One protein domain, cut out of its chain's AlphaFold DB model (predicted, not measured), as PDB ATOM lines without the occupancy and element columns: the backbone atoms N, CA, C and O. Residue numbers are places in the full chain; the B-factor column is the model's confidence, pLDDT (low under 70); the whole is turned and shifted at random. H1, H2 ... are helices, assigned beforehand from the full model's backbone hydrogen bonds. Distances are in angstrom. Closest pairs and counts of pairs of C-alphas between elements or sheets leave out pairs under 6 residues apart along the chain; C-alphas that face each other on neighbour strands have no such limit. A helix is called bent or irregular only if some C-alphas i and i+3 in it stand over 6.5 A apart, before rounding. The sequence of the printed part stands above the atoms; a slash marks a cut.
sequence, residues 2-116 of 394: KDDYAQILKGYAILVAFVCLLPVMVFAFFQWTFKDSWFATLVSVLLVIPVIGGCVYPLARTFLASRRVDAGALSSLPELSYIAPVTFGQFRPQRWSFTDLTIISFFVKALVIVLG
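AT A GLANCE: This is residues 2 to 116 of the 394 residues of a protein of Exidia glandulosa HHB12029 (UniProt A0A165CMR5). A long helix, H1, bends sharply: its second arm, H1b, packs on H2 and H4, the three centres making a triangle, while the last part of its first arm, H1a, packs steeply on the middle of H2. The short helix H3 packs on H1a, after a long unnamed stretch from H2. The printed part has 115 residues with four named helices, in the order H1, H2, H3, H4, and no named strand; the class is all helix. It is only just compact, close to loose, with a radius of gyration of the C-alphas of 16.0 A and spans of 48 by 35 by 21 A.

HOW THE PARTS SIT: H1, residues 2 to 34, was assigned as one helix by its hydrogen bonds but is bent: C-alphas 19 and 22 are 7.2 A apart, and arms H1a, residues 2 to 19, and H1b, residues 22 to 34, stand at a steep tilt of 56 degrees. Residues 13 to 18 of H1a touch H2, residues 38 to 66, the closest C-alphas being those of Ala 17 and Val 51, 4.8 A apart. H1b touches H2 at a steep tilt of 45 degrees, opposite ways, closest at C-alphas 28 and 44, 4.7 A. H1a touches H3, residues 84 to 88, closest at C-alphas 11 and 86, 5.8 A. H1b touches H4, residues 97 to 115, at a shallow tilt of 30 degrees, the same way, closest at C-alphas 26 and 110, 5.1 A. H2 and H4 are close but not clearly touching, closest at C-alphas 59 and 100, 6.2 A. Every O i to N i+4 pair is within hydrogen-bond range in H1a, H1b, H3 and H4, and 23 of 25 in H2.

IN THESE COORDINATES: H1a begins at C-alpha 2 (-34.437, -1.829, 49.394) and is 26.3 A long; H1b is 18.3 A, H2 41.7 A and H3 4.8 A. H4, 27.0 A, ends at C-alpha 115 (-45.408, 42.448, 49.484).

THE WHOLE: The C-alphas farthest apart, those of Ser 37 and Asp 70, are 48.8 A apart. The printed part has no cut; the link from H2 to H3, 17 residues, is long. Mean pLDDT of the printed part is 82.3, with residue 2, residues 70 to 94 and residue 96 under 70.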
ATOM      1  N   LYS A   2     -34.052  -2.802  48.335       65.19
ATOM      2  CA  LYS A   2     -34.437  -1.829  49.394       65.19
ATOM      3  C   LYS A   2     -33.817  -0.433  49.196       65.19
ATOM      4  O   LYS A   2     -34.518   0.565  49.356       65.19
ATOM      5  N   ASP A   3     -32.556  -0.374  48.775       70.88
ATOM      6  CA  ASP A   3     -31.849   0.893  48.543       70.88
ATOM      7  C   ASP A   3     -32.382   1.661  47.324       70.88
ATOM      8  O   ASP A   3     -32.412   2.892  47.332       70.88
ATOM      9  N   ASP A   4     -32.901   0.945  46.324       77.94
ATOM     10  CA  ASP A   4     -33.473   1.537  45.111       77.94
ATOM     11  C   ASP A   4     -34.802   2.245  45.425       77.94
ATOM     12  O   ASP A   4     -35.030   3.376  44.994       77.94
ATOM     13  N   TYR A   5     -35.655   1.636  46.261       81.50
ATOM     14  CA  TYR A   5     -36.916   2.252  46.697       81.50
ATOM     15  C   TYR A   5     -36.690   3.524  47.517       81.50
ATOM     16  O   TYR A   5     -37.386   4.520  47.315       81.50
ATOM     17  N   ALA A   6     -35.704   3.518  48.418       81.69
ATOM     18  CA  ALA A   6     -35.374   4.688  49.223       81.69
ATOM     19  C   ALA A   6     -34.888   5.861  48.355       81.69
ATOM     20  O   ALA A   6     -35.226   7.012  48.626       81.69
ATOM     21  N   GLN A   7     -34.122   5.587  47.295       78.69
ATOM     22  CA  GLN A   7     -33.671   6.610  46.348       78.69
ATOM     23  C   GLN A   7     -34.826   7.183  45.523       78.69
ATOM     24  O   GLN A   7     -34.936   8.402  45.388       78.69
ATOM     25  N   ILE A   8     -35.728   6.325  45.040       80.25
ATOM     26  CA  ILE A   8     -36.923   6.749  44.302       80.25
ATOM     27  C   ILE A   8     -37.814   7.631  45.187       80.25
ATOM     28  O   ILE A   8     -38.220   8.718  44.771       80.25
ATOM     29  N   LEU A   9     -38.068   7.210  46.431       85.00
ATOM     30  CA  LEU A   9     -38.878   7.967  47.384       85.00
ATOM     31  C   LEU A   9     -38.276   9.348  47.679       85.00
ATOM     32  O   LEU A   9     -39.002  10.341  47.697       85.00
ATOM     33  N   LYS A  10     -36.951   9.431  47.856       82.75
ATOM     34  CA  LYS A  10     -36.238  10.705  48.050       82.75
ATOM     35  C   LYS A  10     -36.399  11.642  46.851       82.75
ATOM     36  O   LYS A  10     -36.644  12.828  47.043       82.75
ATOM     37  N   GLY A  11     -36.306  11.118  45.628       82.25
ATOM     38  CA  GLY A  11     -36.529  11.899  44.409       82.25
ATOM     39  C   GLY A  11     -37.949  12.473  44.337       82.25
ATOM     40  O   GLY A  11     -38.126  13.671  44.114       82.25
ATOM     41  N   TYR A  12     -38.970  11.653  44.607       85.62
ATOM     42  CA  TYR A  12     -40.360  12.124  44.639       85.62
ATOM     43  C   TYR A  12     -40.631  13.117  45.774       85.62
ATOM     44  O   TYR A  12     -41.372  14.076  45.567       85.62
ATOM     45  N   ALA A  13     -40.004  12.954  46.941       87.12
ATOM     46  CA  ALA A  13     -40.121  13.914  48.037       87.12
ATOM     47  C   ALA A  13     -39.618  15.315  47.637       87.12
ATOM     48  O   ALA A  13     -40.248  16.314  47.978       87.12
ATOM     49  N   ILE A  14     -38.536  15.395  46.852       86.38
ATOM     50  CA  ILE A  14     -38.022  16.666  46.311       86.38
ATOM     51  C   ILE A  14     -39.025  17.298  45.333       86.38
ATOM     52  O   ILE A  14     -39.261  18.503  45.396       86.38
ATOM     53  N   LEU A  15     -39.671  16.510  44.465       86.25
ATOM     54  CA  LEU A  15     -40.718  17.039  43.578       86.25
ATOM     55  C   LEU A  15     -41.905  17.597  44.350       86.25
ATOM     56  O   LEU A  15     -42.398  18.674  44.021       86.25
ATOM     57  N   VAL A  16     -42.360  16.873  45.373       89.75
ATOM     58  CA  VAL A  16     -43.446  17.343  46.236       89.75
ATOM     59  C   VAL A  16     -43.044  18.659  46.903       89.75
ATOM     60  O   VAL A  16     -43.835  19.599  46.896       89.75
ATOM     61  N   ALA A  17     -41.801  18.784  47.381       89.94
ATOM     62  CA  ALA A  17     -41.289  20.042  47.919       89.94
ATOM     63  C   ALA A  17     -41.324  21.182  46.882       89.94
ATOM     64  O   ALA A  17     -41.773  22.279  47.212       89.94
ATOM     65  N   PHE A  18     -40.946  20.932  45.622       88.19
ATOM     66  CA  PHE A  18     -41.035  21.942  44.559       88.19
ATOM     67  C   PHE A  18     -42.468  22.373  44.249       88.19
ATOM     68  O   PHE A  18     -42.725  23.566  44.099       88.19
ATOM     69  N   VAL A  19     -43.408  21.430  44.165       90.50
ATOM     70  CA  VAL A  19     -44.825  21.741  43.912       90.50
ATOM     71  C   VAL A  19     -45.418  22.540  45.075       90.50
ATOM     72  O   VAL A  19     -46.166  23.494  44.858       90.50
ATOM     73  N   CYS A  20     -45.042  22.200  46.308       93.50
ATOM     74  CA  CYS A  20     -45.499  22.879  47.515       93.50
ATOM     75  C   CYS A  20     -44.800  24.223  47.779       93.50
ATOM     76  O   CYS A  20     -45.283  24.980  48.618       93.50
ATOM     77  N   LEU A  21     -43.713  24.554  47.068       92.50
ATOM     78  CA  LEU A  21     -42.918  25.762  47.308       92.50
ATOM     79  C   LEU A  21     -43.768  27.033  47.291       92.50
ATOM     80  O   LEU A  21     -43.818  27.749  48.285       92.50
ATOM     81  N   LEU A  22     -44.470  27.314  46.193       92.50
ATOM     82  CA  LEU A  22     -45.261  28.542  46.085       92.50
ATOM     83  C   LEU A  22     -46.383  28.638  47.140       92.50
ATOM     84  O   LEU A  22     -46.414  29.649  47.843       92.50
ATOM     85  N   PRO A  23     -47.284  27.646  47.307       94.06
ATOM     86  CA  PRO A  23     -48.376  27.767  48.274       94.06
ATOM     87  C   PRO A  23     -47.884  27.834  49.725       94.06
ATOM     88  O   PRO A  23     -48.414  28.632  50.497       94.06
ATOM     89  N   VAL A  24     -46.852  27.066  50.095       94.88
ATOM     90  CA  VAL A  24     -46.293  27.090  51.457       94.88
ATOM     91  C   VAL A  24     -45.589  28.412  51.740       94.88
ATOM     92  O   VAL A  24     -45.794  28.981  52.809       94.88
ATOM     93  N   MET A  25     -44.813  28.943  50.791       94.44
ATOM     94  CA  MET A  25     -44.135  30.230  50.968       94.44
ATOM     95  C   MET A  25     -45.130  31.384  51.087       94.44
ATOM     96  O   MET A  25     -44.974  32.230  51.965       94.44
ATOM     97  N   VAL A  26     -46.177  31.401  50.253       93.44
ATOM     98  CA  VAL A  26     -47.257  32.389  50.372       93.44
ATOM     99  C   VAL A  26     -47.910  32.265  51.746       93.44
ATOM    100  O   VAL A  26     -47.925  33.241  52.492       93.44
ATOM    101  N   PHE A  27     -48.375  31.074  52.129       93.75
ATOM    102  CA  PHE A  27     -48.984  30.847  53.441       93.75
ATOM    103  C   PHE A  27     -48.088  31.337  54.584       93.75
ATOM    104  O   PHE A  27     -48.536  32.102  55.437       93.75
ATOM    105  N   ALA A  28     -46.810  30.963  54.573       93.44
ATOM    106  CA  ALA A  28     -45.882  31.301  55.636       93.44
ATOM    107  C   ALA A  28     -45.636  32.803  55.770       93.44
ATOM    108  O   ALA A  28     -45.719  33.349  56.871       93.44
ATOM    109  N   PHE A  29     -45.395  33.481  54.649       92.38
ATOM    110  CA  PHE A  29     -45.212  34.927  54.622       92.38
ATOM    111  C   PHE A  29     -46.471  35.676  55.077       92.38
ATOM    112  O   PHE A  29     -46.364  36.683  55.780       92.38
ATOM    113  N   PHE A  30     -47.662  35.174  54.742       90.81
ATOM    114  CA  PHE A  30     -48.916  35.698  55.282       90.81
ATOM    115  C   PHE A  30     -48.968  35.545  56.808       90.81
ATOM    116  O   PHE A  30     -49.169  36.542  57.501       90.81
ATOM    117  N   GLN A  31     -48.694  34.350  57.341       92.69
ATOM    118  CA  GLN A  31     -48.717  34.108  58.790       92.69
ATOM    119  C   GLN A  31     -47.731  34.997  59.553       92.69
ATOM    120  O   GLN A  31     -48.083  35.581  60.577       92.69
ATOM    121  N   TRP A  32     -46.517  35.175  59.033       89.50
ATOM    122  CA  TRP A  32     -45.513  36.027  59.674       89.50
ATOM    123  C   TRP A  32     -45.866  37.513  59.632       89.50
ATOM    124  O   TRP A  32     -45.436  38.263  60.507       89.50
ATOM    125  N   THR A  33     -46.664  37.941  58.650       87.88
ATOM    126  CA  THR A  33     -47.072  39.343  58.556       87.88
ATOM    127  C   THR A  33     -48.294  39.661  59.416       87.88
ATOM    128  O   THR A  33     -48.338  40.727  60.019       87.88
ATOM    129  N   PHE A  34     -49.294  38.774  59.456       82.12
ATOM    130  CA  PHE A  34     -50.557  39.030  60.160       82.12
ATOM    131  C   PHE A  34     -50.553  38.576  61.621       82.12
ATOM    132  O   PHE A  34     -51.325  39.109  62.410       82.12
ATOM    133  N   LYS A  35     -49.660  37.649  62.003       82.69
ATOM    134  CA  LYS A  35     -49.572  37.091  63.363       82.69
ATOM    135  C   LYS A  35     -50.936  36.620  63.905       82.69
ATOM    136  O   LYS A  35     -51.209  36.789  65.089       82.69
ATOM    137  N   ASP A  36     -51.770  36.017  63.052       81.50
ATOM    138  CA  ASP A  36     -53.154  35.654  63.396       81.50
ATOM    139  C   ASP A  36     -53.232  34.715  64.604       81.50
ATOM    140  O   ASP A  36     -53.974  34.954  65.553       81.50
ATOM    141  N   SER A  37     -52.459  33.625  64.589       90.94
ATOM    142  CA  SER A  37     -52.430  32.686  65.708       90.94
ATOM    143  C   SER A  37     -51.053  32.070  65.926       90.94
ATOM    144  O   SER A  37     -50.271  31.840  64.995       90.94
ATOM    145  N   TRP A  38     -50.783  31.744  67.191       92.31
ATOM    146  CA  TRP A  38     -49.610  30.977  67.604       92.31
ATOM    147  C   TRP A  38     -49.501  29.654  66.832       92.31
ATOM    148  O   TRP A  38     -48.448  29.336  66.280       92.31
ATOM    149  N   PHE A  39     -50.611  28.916  66.727       93.69
ATOM    150  CA  PHE A  39     -50.638  27.628  66.041       93.69
ATOM    151  C   PHE A  39     -50.330  27.765  64.546       93.69
ATOM    152  O   PHE A  39     -49.495  27.029  64.024       93.69
ATOM    153  N   ALA A  40     -50.928  28.740  63.857       92.31
ATOM    154  CA  ALA A  40     -50.656  28.953  62.438       92.31
ATOM    155  C   ALA A  40     -49.202  29.384  62.180       92.31
ATOM    156  O   ALA A  40     -48.611  28.985  61.174       92.31
ATOM    157  N   THR A  41     -48.591  30.119  63.114       92.62
ATOM    158  CA  THR A  41     -47.161  30.460  63.056       92.62
ATOM    159  C   THR A  41     -46.283  29.211  63.181       92.62
ATOM    160  O   THR A  41     -45.360  29.041  62.383       92.62
ATOM    161  N   LEU A  42     -46.590  28.300  64.113       94.56
ATOM    162  CA  LEU A  42     -45.873  27.024  64.244       94.56
ATOM    163  C   LEU A  42     -46.019  26.147  62.995       94.56
ATOM    164  O   LEU A  42     -45.024  25.628  62.492       94.56
ATOM    165  N   VAL A  43     -47.240  26.013  62.467       94.81
ATOM    166  CA  VAL A  43     -47.510  25.237  61.244       94.81
ATOM    167  C   VAL A  43     -46.765  25.831  60.047       94.81
ATOM    168  O   VAL A  43     -46.178  25.088  59.267       94.81
ATOM    169  N   SER A  44     -46.728  27.160  59.924       94.50
ATOM    170  CA  SER A  44     -45.950  27.857  58.894       94.50
ATOM    171  C   SER A  44     -44.469  27.469  58.942       94.50
ATOM    172  O   SER A  44     -43.923  27.013  57.938       94.50
ATOM    173  N   VAL A  45     -43.827  27.559  60.112       94.38
ATOM    174  CA  VAL A  45     -42.406  27.206  60.265       94.38
ATOM    175  C   VAL A  45     -42.169  25.722  59.967       94.38
ATOM    176  O   VAL A  45     -41.235  25.380  59.239       94.38
ATOM    177  N   LEU A  46     -43.045  24.845  60.466       95.25
ATOM    178  CA  LEU A  46     -42.950  23.402  60.251       95.25
ATOM    179  C   LEU A  46     -43.092  23.011  58.772       95.25
ATOM    180  O   LEU A  46     -42.458  22.052  58.345       95.25
ATOM    181  N   LEU A  47     -43.888  23.742  57.985       94.56
ATOM    182  CA  LEU A  47     -44.029  23.515  56.544       94.56
ATOM    183  C   LEU A  47     -42.878  24.129  55.737       94.56
ATOM    184  O   LEU A  47     -42.422  23.532  54.763       94.56
ATOM    185  N   VAL A  48     -42.382  25.301  56.140       95.06
ATOM    186  CA  VAL A  48     -41.307  26.011  55.430       95.06
ATOM    187  C   VAL A  48     -39.987  25.253  55.485       95.06
ATOM    188  O   VAL A  48     -39.321  25.150  54.460       95.06
ATOM    189  N   ILE A  49     -39.605  24.697  56.638       95.00
ATOM    190  CA  ILE A  49     -38.320  23.994  56.807       95.00
ATOM    191  C   ILE A  49     -38.129  22.847  55.791       95.00
ATOM    192  O   ILE A  49     -37.133  22.877  55.063       95.00
ATOM    193  N   PRO A  50     -39.031  21.850  55.682       93.38
ATOM    194  CA  PRO A  50     -38.859  20.749  54.737       93.38
ATOM    195  C   PRO A  50     -38.987  21.203  53.280       93.38
ATOM    196  O   PRO A  50     -38.303  20.659  52.416       93.38
ATOM    197  N   VAL A  51     -39.812  22.214  52.993       93.62
ATOM    198  CA  VAL A  51     -40.000  22.732  51.631       93.62
ATOM    199  C   VAL A  51     -38.777  23.517  51.159       93.62
ATOM    200  O   VAL A  51     -38.233  23.211  50.100       93.62
ATOM    201  N   ILE A  52     -38.283  24.472  51.955       93.19
ATOM    202  CA  ILE A  52     -37.048  25.205  51.649       93.19
ATOM    203  C   ILE A  52     -35.865  24.242  51.632       93.19
ATOM    204  O   ILE A  52     -35.089  24.280  50.684       93.19
ATOM    205  N   GLY A  53     -35.739  23.344  52.613       91.31
ATOM    206  CA  GLY A  53     -34.676  22.339  52.642       91.31
ATOM    207  C   GLY A  53     -34.685  21.456  51.393       91.31
ATOM    208  O   GLY A  53     -33.656  21.306  50.738       91.31
ATOM    209  N   GLY A  54     -35.858  20.952  51.001       87.06
ATOM    210  CA  GLY A  54     -36.048  20.153  49.790       87.06
ATOM    211  C   GLY A  54     -35.755  20.905  48.490       87.06
ATOM    212  O   GLY A  54     -35.351  20.273  47.520       87.06
ATOM    213  N   CYS A  55     -35.893  22.236  48.469       87.06
ATOM    214  CA  CYS A  55     -35.591  23.062  47.297       87.06
ATOM    215  C   CYS A  55     -34.134  23.549  47.247       87.06
ATOM    216  O   CYS A  55     -33.503  23.529  46.190       87.06
ATOM    217  N   VAL A  56     -33.583  23.979  48.383       89.06
ATOM    218  CA  VAL A  56     -32.215  24.505  48.503       89.06
ATOM    219  C   VAL A  56     -31.191  23.382  48.408       89.06
ATOM    220  O   VAL A  56     -30.132  23.580  47.823       89.06
ATOM    221  N   TYR A  57     -31.497  22.191  48.927       86.94
ATOM    222  CA  TYR A  57     -30.601  21.039  48.852       86.94
ATOM    223  C   TYR A  57     -30.184  20.677  47.411       86.94
ATOM    224  O   TYR A  57     -28.981  20.683  47.132       86.94
ATOM    225  N   PRO A  58     -31.105  20.407  46.461       81.31
ATOM    226  CA  PRO A  58     -30.728  20.113  45.080       81.31
ATOM    227  C   PRO A  58     -30.065  21.315  44.393       81.31
ATOM    228  O   PRO A  58     -29.099  21.115  43.658       81.31
ATOM    229  N   LEU A  59     -30.508  22.546  44.676       83.38
ATOM    230  CA  LEU A  59     -29.917  23.778  44.139       83.38
ATOM    231  C   LEU A  59     -28.443  23.933  44.556       83.38
ATOM    232  O   LEU A  59     -27.559  24.113  43.724       83.38
ATOM    233  N   ALA A  60     -28.145  23.797  45.849       84.81
ATOM    234  CA  ALA A  60     -26.790  23.922  46.371       84.81
ATOM    235  C   ALA A  60     -25.882  22.799  45.853       84.81
ATOM    236  O   ALA A  60     -24.746  23.046  45.453       84.81
ATOM    237  N   ARG A  61     -26.377  21.556  45.826       81.56
ATOM    238  CA  ARG A  61     -25.593  20.397  45.375       81.56
ATOM    239  C   ARG A  61     -25.251  20.491  43.892       81.56
ATOM    240  O   ARG A  61     -24.124  20.185  43.517       81.56
ATOM    241  N   THR A  62     -26.176  20.962  43.063       76.56
ATOM    242  CA  THR A  62     -25.938  21.135  41.622       76.56
ATOM    243  C   THR A  62     -25.053  22.323  41.311       76.56
ATOM    244  O   THR A  62     -24.123  22.186  40.519       76.56
ATOM    245  N   PHE A  63     -25.238  23.439  42.014       80.31
ATOM    246  CA  PHE A  63     -24.350  24.587  41.903       80.31
ATOM    247  C   PHE A  63     -22.903  24.239  42.290       80.31
ATOM    248  O   PHE A  63     -21.957  24.608  41.594       80.31
ATOM    249  N   LEU A  64     -22.713  23.477  43.373       81.69
ATOM    250  CA  LEU A  64     -21.391  23.013  43.801       81.69
ATOM    251  C   LEU A  64     -20.791  21.984  42.833       81.69
ATOM    252  O   LEU A  64     -19.597  22.055  42.541       81.69
ATOM    253  N   ALA A  65     -21.597  21.052  42.317       76.00
ATOM    254  CA  ALA A  65     -21.151  20.052  41.349       76.00
ATOM    255  C   ALA A  65     -20.756  20.681  40.003       76.00
ATOM    256  O   ALA A  65     -19.747  20.291  39.419       76.00
ATOM    257  N   SER A  66     -21.477  21.712  39.555       75.56
ATOM    258  CA  SER A  66     -21.159  22.437  38.322       75.56
ATOM    259  C   SER A  66     -19.804  23.141  38.359       75.56
ATOM    260  O   SER A  66     -19.243  23.416  37.302       75.56
ATOM    261  N   ARG A  67     -19.267  23.457  39.541       78.56
ATOM    262  CA  ARG A  67     -17.923  24.045  39.649       78.56
ATOM    263  C   ARG A  67     -16.804  23.028  39.430       78.56
ATOM    264  O   ARG A  67     -15.654  23.429  39.309       78.56
ATOM    265  N   ARG A  68     -17.120  21.730  39.451       76.06
ATOM    266  CA  ARG A  68     -16.133  20.641  39.459       76.06
ATOM    267  C   ARG A  68     -16.177  19.776  38.203       76.06
ATOM    268  O   ARG A  68     -15.181  19.137  37.893       76.06
ATOM    269  N   VAL A  69     -17.327  19.703  37.534       72.38
ATOM    270  CA  VAL A  69     -17.597  18.721  36.477       72.38
ATOM    271  C   VAL A  69     -18.408  19.365  35.351       72.38
ATOM    272  O   VAL A  69     -19.304  20.169  35.610       72.38
ATOM    273  N   ASP A  70     -18.118  18.979  34.105       69.69
ATOM    274  CA  ASP A  70     -18.854  19.426  32.919       69.69
ATOM    275  C   ASP A  70     -20.337  19.042  32.956       69.69
ATOM    276  O   ASP A  70     -20.718  17.975  33.443       69.69
ATOM    277  N   ALA A  71     -21.177  19.885  32.345       65.00
ATOM    278  CA  ALA A  71     -22.640  19.780  32.342       65.00
ATOM    279  C   ALA A  71     -23.183  18.382  31.967       65.00
ATOM    280  O   ALA A  71     -24.178  17.923  32.528       65.00
ATOM    281  N   GLY A  72     -22.514  17.675  31.049       61.69
ATOM    282  CA  GLY A  72     -22.888  16.316  30.647       61.69
ATOM    283  C   GLY A  72     -22.657  15.251  31.727       61.69
ATOM    284  O   GLY A  72     -23.423  14.292  31.816       61.69
ATOM    285  N   ALA A  73     -21.651  15.441  32.581       64.50
ATOM    286  CA  ALA A  73     -21.218  14.477  33.587       64.50
ATOM    287  C   ALA A  73     -21.841  14.705  34.982       64.50
ATOM    288  O   ALA A  73     -21.694  13.857  35.863       64.50
ATOM    289  N   LEU A  74     -22.628  15.775  35.188       66.00
ATOM    290  CA  LEU A  74     -23.401  15.960  36.431       66.00
ATOM    291  C   LEU A  74     -24.406  14.826  36.678       66.00
ATOM    292  O   LEU A  74     -24.668  14.465  37.823       66.00
ATOM    293  N   SER A  75     -24.965  14.258  35.607       64.19
ATOM    294  CA  SER A  75     -25.948  13.170  35.700       64.19
ATOM    295  C   SER A  75     -25.341  11.812  36.074       64.19
ATOM    296  O   SER A  75     -26.064  10.944  36.554       64.19
ATOM    297  N   SER A  76     -24.027  11.640  35.896       65.25
ATOM    298  CA  SER A  76     -23.288  10.415  36.232       65.25
ATOM    299  C   SER A  76     -22.688  10.418  37.641       65.25
ATOM    300  O   SER A  76     -22.082   9.428  38.043       65.25
ATOM    301  N   LEU A  77     -22.828  11.512  38.399       69.00
ATOM    302  CA  LEU A  77     -22.293  11.595  39.757       69.00
ATOM    303  C   LEU A  77     -23.134  10.744  40.728       69.00
ATOM    304  O   LEU A  77     -24.332  11.008  40.858       69.00
ATOM    305  N   PRO A  78     -22.524   9.806  41.485       66.69
ATOM    306  CA  PRO A  78     -23.232   8.941  42.438       66.69
ATOM    307  C   PRO A  78     -24.065   9.712  43.467       66.69
ATOM    308  O   PRO A  78     -25.150   9.289  43.861       66.69
ATOM    309  N   GLU A  79     -23.573  10.882  43.881       69.94
ATOM    310  CA  GLU A  79     -24.241  11.748  44.856       69.94
ATOM    311  C   GLU A  79     -25.518  12.406  44.325       69.94
ATOM    312  O   GLU A  79     -26.369  12.827  45.113       69.94
ATOM    313  N   LEU A  80     -25.649  12.506  43.001       69.50
ATOM    314  CA  LEU A  80     -26.779  13.121  42.322       69.50
ATOM    315  C   LEU A  80     -27.724  12.081  41.713       69.50
ATOM    316  O   LEU A  80     -28.778  12.464  41.221       69.50
ATOM    317  N   SER A  81     -27.413  10.784  41.790       65.56
ATOM    318  CA  SER A  81     -28.155   9.707  41.118       65.56
ATOM    319  C   SER A  81     -29.646   9.628  41.464       65.56
ATOM    320  O   SER A  81     -30.435   9.208  40.626       65.56
ATOM    321  N   TYR A  82     -30.063  10.064  42.657       69.31
ATOM    322  CA  TYR A  82     -31.479  10.079  43.064       69.31
ATOM    323  C   TYR A  82     -32.189  11.418  42.787       69.31
ATOM    324  O   TYR A  82     -33.415  11.472  42.725       69.31
ATOM    325  N   ILE A  83     -31.429  12.501  42.596       68.50
ATOM    326  CA  ILE A  83     -31.946  13.848  42.291       68.50
ATOM    327  C   ILE A  83     -32.017  14.042  40.773       68.50
ATOM    328  O   ILE A  83     -32.952  14.634  40.243       68.50
ATOM    329  N   ALA A  84     -31.026  13.520  40.056       65.62
ATOM    330  CA  ALA A  84     -30.822  13.715  38.635       65.62
ATOM    331  C   ALA A  84     -31.946  13.207  37.738       65.62
ATOM    332  O   ALA A  84     -32.410  14.000  36.922       65.62
ATOM    333  N   PRO A  85     -32.450  11.969  37.866       62.03
ATOM    334  CA  PRO A  85     -33.492  11.486  36.966       62.03
ATOM    335  C   PRO A  85     -34.810  12.244  37.149       62.03
ATOM    336  O   PRO A  85     -35.528  12.472  36.180       62.03
ATOM    337  N   VAL A  86     -35.097  12.678  38.374       65.81
ATOM    338  CA  VAL A  86     -36.378  13.284  38.731       65.81
ATOM    339  C   VAL A  86     -36.379  14.798  38.489       65.81
ATOM    340  O   VAL A  86     -37.344  15.348  37.965       65.81
ATOM    341  N   THR A  87     -35.274  15.473  38.804       64.81
ATOM    342  CA  THR A  87     -35.160  16.933  38.701       64.81
ATOM    343  C   THR A  87     -34.560  17.369  37.363       64.81
ATOM    344  O   THR A  87     -35.084  18.283  36.725       64.81
ATOM    345  N   PHE A  88     -33.501  16.693  36.902       62.47
ATOM    346  CA  PHE A  88     -32.740  17.059  35.695       62.47
ATOM    347  C   PHE A  88     -33.059  16.187  34.475       62.47
ATOM    348  O   PHE A  88     -32.807  16.615  33.353       62.47
ATOM    349  N   GLY A  89     -33.657  15.005  34.654       60.22
ATOM    350  CA  GLY A  89     -33.929  14.052  33.570       60.22
ATOM    351  C   GLY A  89     -34.891  14.575  32.500       60.22
ATOM    352  O   GLY A  89     -34.844  14.137  31.349       60.22
ATOM    353  N   GLN A  90     -35.724  15.555  32.856       66.88
ATOM    354  CA  GLN A  90     -36.622  16.255  31.933       66.88
ATOM    355  C   GLN A  90     -35.897  17.251  31.009       66.88
ATOM    356  O   GLN A  90     -36.362  17.523  29.895       66.88
ATOM    357  N   PHE A  91     -34.747  17.772  31.447       64.19
ATOM    358  CA  PHE A  91     -33.989  18.797  30.743       64.19
ATOM    359  C   PHE A  91     -32.816  18.199  29.956       64.19
ATOM    360  O   PHE A  91     -32.360  17.077  30.189       64.19
ATOM    361  N   ARG A  92     -32.314  18.944  28.968       61.78
ATOM    362  CA  ARG A  92     -31.072  18.577  28.278       61.78
ATOM    363  C   ARG A  92     -29.892  18.702  29.253       61.78
ATOM    364  O   ARG A  92     -29.839  19.703  29.967       61.78
ATOM    365  N   PRO A  93     -28.906  17.780  29.226       60.06
ATOM    366  CA  PRO A  93     -27.774  17.792  30.164       60.06
ATOM    367  C   PRO A  93     -27.021  19.130  30.204       60.06
ATOM    368  O   PRO A  93     -26.621  19.594  31.262       60.06
ATOM    369  N   GLN A  94     -26.919  19.813  29.058       63.34
ATOM    370  CA  GLN A  94     -26.242  21.108  28.937       63.34
ATOM    371  C   GLN A  94     -26.976  22.283  29.623       63.34
ATOM    372  O   GLN A  94     -26.411  23.364  29.727       63.34
ATOM    373  N   ARG A  95     -28.240  22.124  30.048       70.50
ATOM    374  CA  ARG A  95     -29.127  23.226  30.490       70.50
ATOM    375  C   ARG A  95     -29.680  23.033  31.910       70.50
ATOM    376  O   ARG A  95     -30.812  23.411  32.194       70.50
ATOM    377  N   TRP A  96     -28.877  22.461  32.803       68.94
ATOM    378  CA  TRP A  96     -29.251  22.172  34.195       68.94
ATOM    379  C   TRP A  96     -29.667  23.421  34.999       68.94
ATOM    380  O   TRP A  96     -30.589  23.332  35.805       68.94
ATOM    381  N   SER A  97     -29.089  24.595  34.717       73.81
ATOM    382  CA  SER A  97     -29.376  25.851  35.439       73.81
ATOM    383  C   SER A  97     -30.815  26.364  35.266       73.81
ATOM    384  O   SER A  97     -31.235  27.297  35.949       73.81
ATOM    385  N   PHE A  98     -31.602  25.781  34.355       80.44
ATOM    386  CA  PHE A  98     -32.998  26.175  34.160       80.44
ATOM    387  C   PHE A  98     -33.907  25.744  35.326       80.44
ATOM    388  O   PHE A  98     -34.877  26.435  35.651       80.44
ATOM    389  N   THR A  99     -33.582  24.633  35.994       79.31
ATOM    390  CA  THR A  99     -34.276  24.216  37.222       79.31
ATOM    391  C   THR A  99     -34.106  25.279  38.307       79.31
ATOM    392  O   THR A  99     -35.087  25.697  38.921       79.31
ATOM    393  N   ASP A 100     -32.885  25.782  38.473       81.56
ATOM    394  CA  ASP A 100     -32.544  26.802  39.466       81.56
ATOM    395  C   ASP A 100     -33.317  28.097  39.206       81.56
ATOM    396  O   ASP A 100     -33.958  28.642  40.105       81.56
ATOM    397  N   LEU A 101     -33.355  28.532  37.941       87.56
ATOM    398  CA  LEU A 101     -34.145  29.686  37.515       87.56
ATOM    399  C   LEU A 101     -35.639  29.509  37.830       87.56
ATOM    400  O   LEU A 101     -36.303  30.451  38.264       87.56
ATOM    401  N   THR A 102     -36.167  28.298  37.653       87.19
ATOM    402  CA  THR A 102     -37.568  27.983  37.952       87.19
ATOM    403  C   THR A 102     -37.857  28.095  39.451       87.19
ATOM    404  O   THR A 102     -38.828  28.750  39.831       87.19
ATOM    405  N   ILE A 103     -36.996  27.537  40.307       87.88
ATOM    406  CA  ILE A 103     -37.122  27.616  41.774       87.88
ATOM    407  C   ILE A 103     -37.089  29.077  42.236       87.88
ATOM    408  O   ILE A 103     -37.972  29.519  42.974       87.88
ATOM    409  N   ILE A 104     -36.112  29.844  41.746       89.62
ATOM    410  CA  ILE A 104     -35.975  31.271  42.062       89.62
ATOM    411  C   ILE A 104     -37.231  32.030  41.619       89.62
ATOM    412  O   ILE A 104     -37.757  32.841  42.379       89.62
ATOM    413  N   SER A 105     -37.771  31.731  40.433       91.00
ATOM    414  CA  SER A 105     -38.987  32.385  39.943       91.00
ATOM    415  C   SER A 105     -40.190  32.158  40.866       91.00
ATOM    416  O   SER A 105     -40.925  33.103  41.146       91.00
ATOM    417  N   PHE A 106     -40.380  30.944  41.396       91.50
ATOM    418  CA  PHE A 106     -41.467  30.647  42.332       91.50
ATOM    419  C   PHE A 106     -41.290  31.363  43.672       91.50
ATOM    420  O   PHE A 106     -42.266  31.874  44.222       91.50
ATOM    421  N   PHE A 107     -40.054  31.457  44.164       91.00
ATOM    422  CA  PHE A 107     -39.741  32.204  45.379       91.00
ATOM    423  C   PHE A 107     -40.033  33.704  45.222       91.00
ATOM    424  O   PHE A 107     -40.730  34.291  46.049       91.00
ATOM    425  N   VAL A 108     -39.571  34.316  44.124       94.06
ATOM    426  CA  VAL A 108     -39.838  35.733  43.823       94.06
ATOM    427  C   VAL A 108     -41.341  35.983  43.678       94.06
ATOM    428  O   VAL A 108     -41.849  36.961  44.221       94.06
ATOM    429  N   LYS A 109     -42.082  35.081  43.019       93.56
ATOM    430  CA  LYS A 109     -43.550  35.169  42.919       93.56
ATOM    431  C   LYS A 109     -44.214  35.173  44.295       93.56
ATOM    432  O   LYS A 109     -45.055  36.029  44.547       93.56
ATOM    433  N   ALA A 110     -43.818  34.273  45.197       93.19
ATOM    434  CA  ALA A 110     -44.357  34.241  46.557       93.19
ATOM    435  C   ALA A 110     -44.088  35.551  47.318       93.19
ATOM    436  O   ALA A 110     -44.985  36.074  47.981       93.19
ATOM    437  N   LEU A 111     -42.887  36.120  47.169       92.12
ATOM    438  CA  LEU A 111     -42.525  37.397  47.783       92.12
ATOM    439  C   LEU A 111     -43.388  38.551  47.249       92.12
ATOM    440  O   LEU A 111     -43.962  39.309  48.028       92.12
ATOM    441  N   VAL A 112     -43.537  38.649  45.926       93.50
ATOM    442  CA  VAL A 112     -44.370  39.669  45.267       93.50
ATOM    443  C   VAL A 112     -45.826  39.565  45.709       93.50
ATOM    444  O   VAL A 112     -46.467  40.588  45.930       93.50
ATOM    445  N   ILE A 113     -46.348  38.348  45.881       93.00
ATOM    446  CA  ILE A 113     -47.730  38.137  46.319       93.00
ATOM    447  C   ILE A 113     -47.969  38.721  47.717       93.00
ATOM    448  O   ILE A 113     -49.018  39.316  47.961       93.00
ATOM    449  N   VAL A 114     -47.013  38.579  48.637       90.88
ATOM    450  CA  VAL A 114     -47.188  39.078  50.008       90.88
ATOM    451  C   VAL A 114     -46.875  40.565  50.121       90.88
ATOM    452  O   VAL A 114     -47.630  41.280  50.781       90.88
ATOM    453  N   LEU A 115     -45.808  41.037  49.467       88.81
ATOM    454  CA  LEU A 115     -45.408  42.448  49.484       88.81
ATOM    455  C   LEU A 115     -46.353  43.342  48.671       88.81
ATOM    456  O   LEU A 115     -46.531  44.508  49.004       88.81
ATOM    457  N   GLY A 116     -46.978  42.804  47.621       85.81
ATOM    458  CA  GLY A 116     -47.872  43.535  46.722       85.81
ATOM    459  C   GLY A 116     -49.273  43.816  47.277       85.81
ATOM    460  O   GLY A 116     -50.040  44.532  46.638       85.81
TER     461      GLY A 116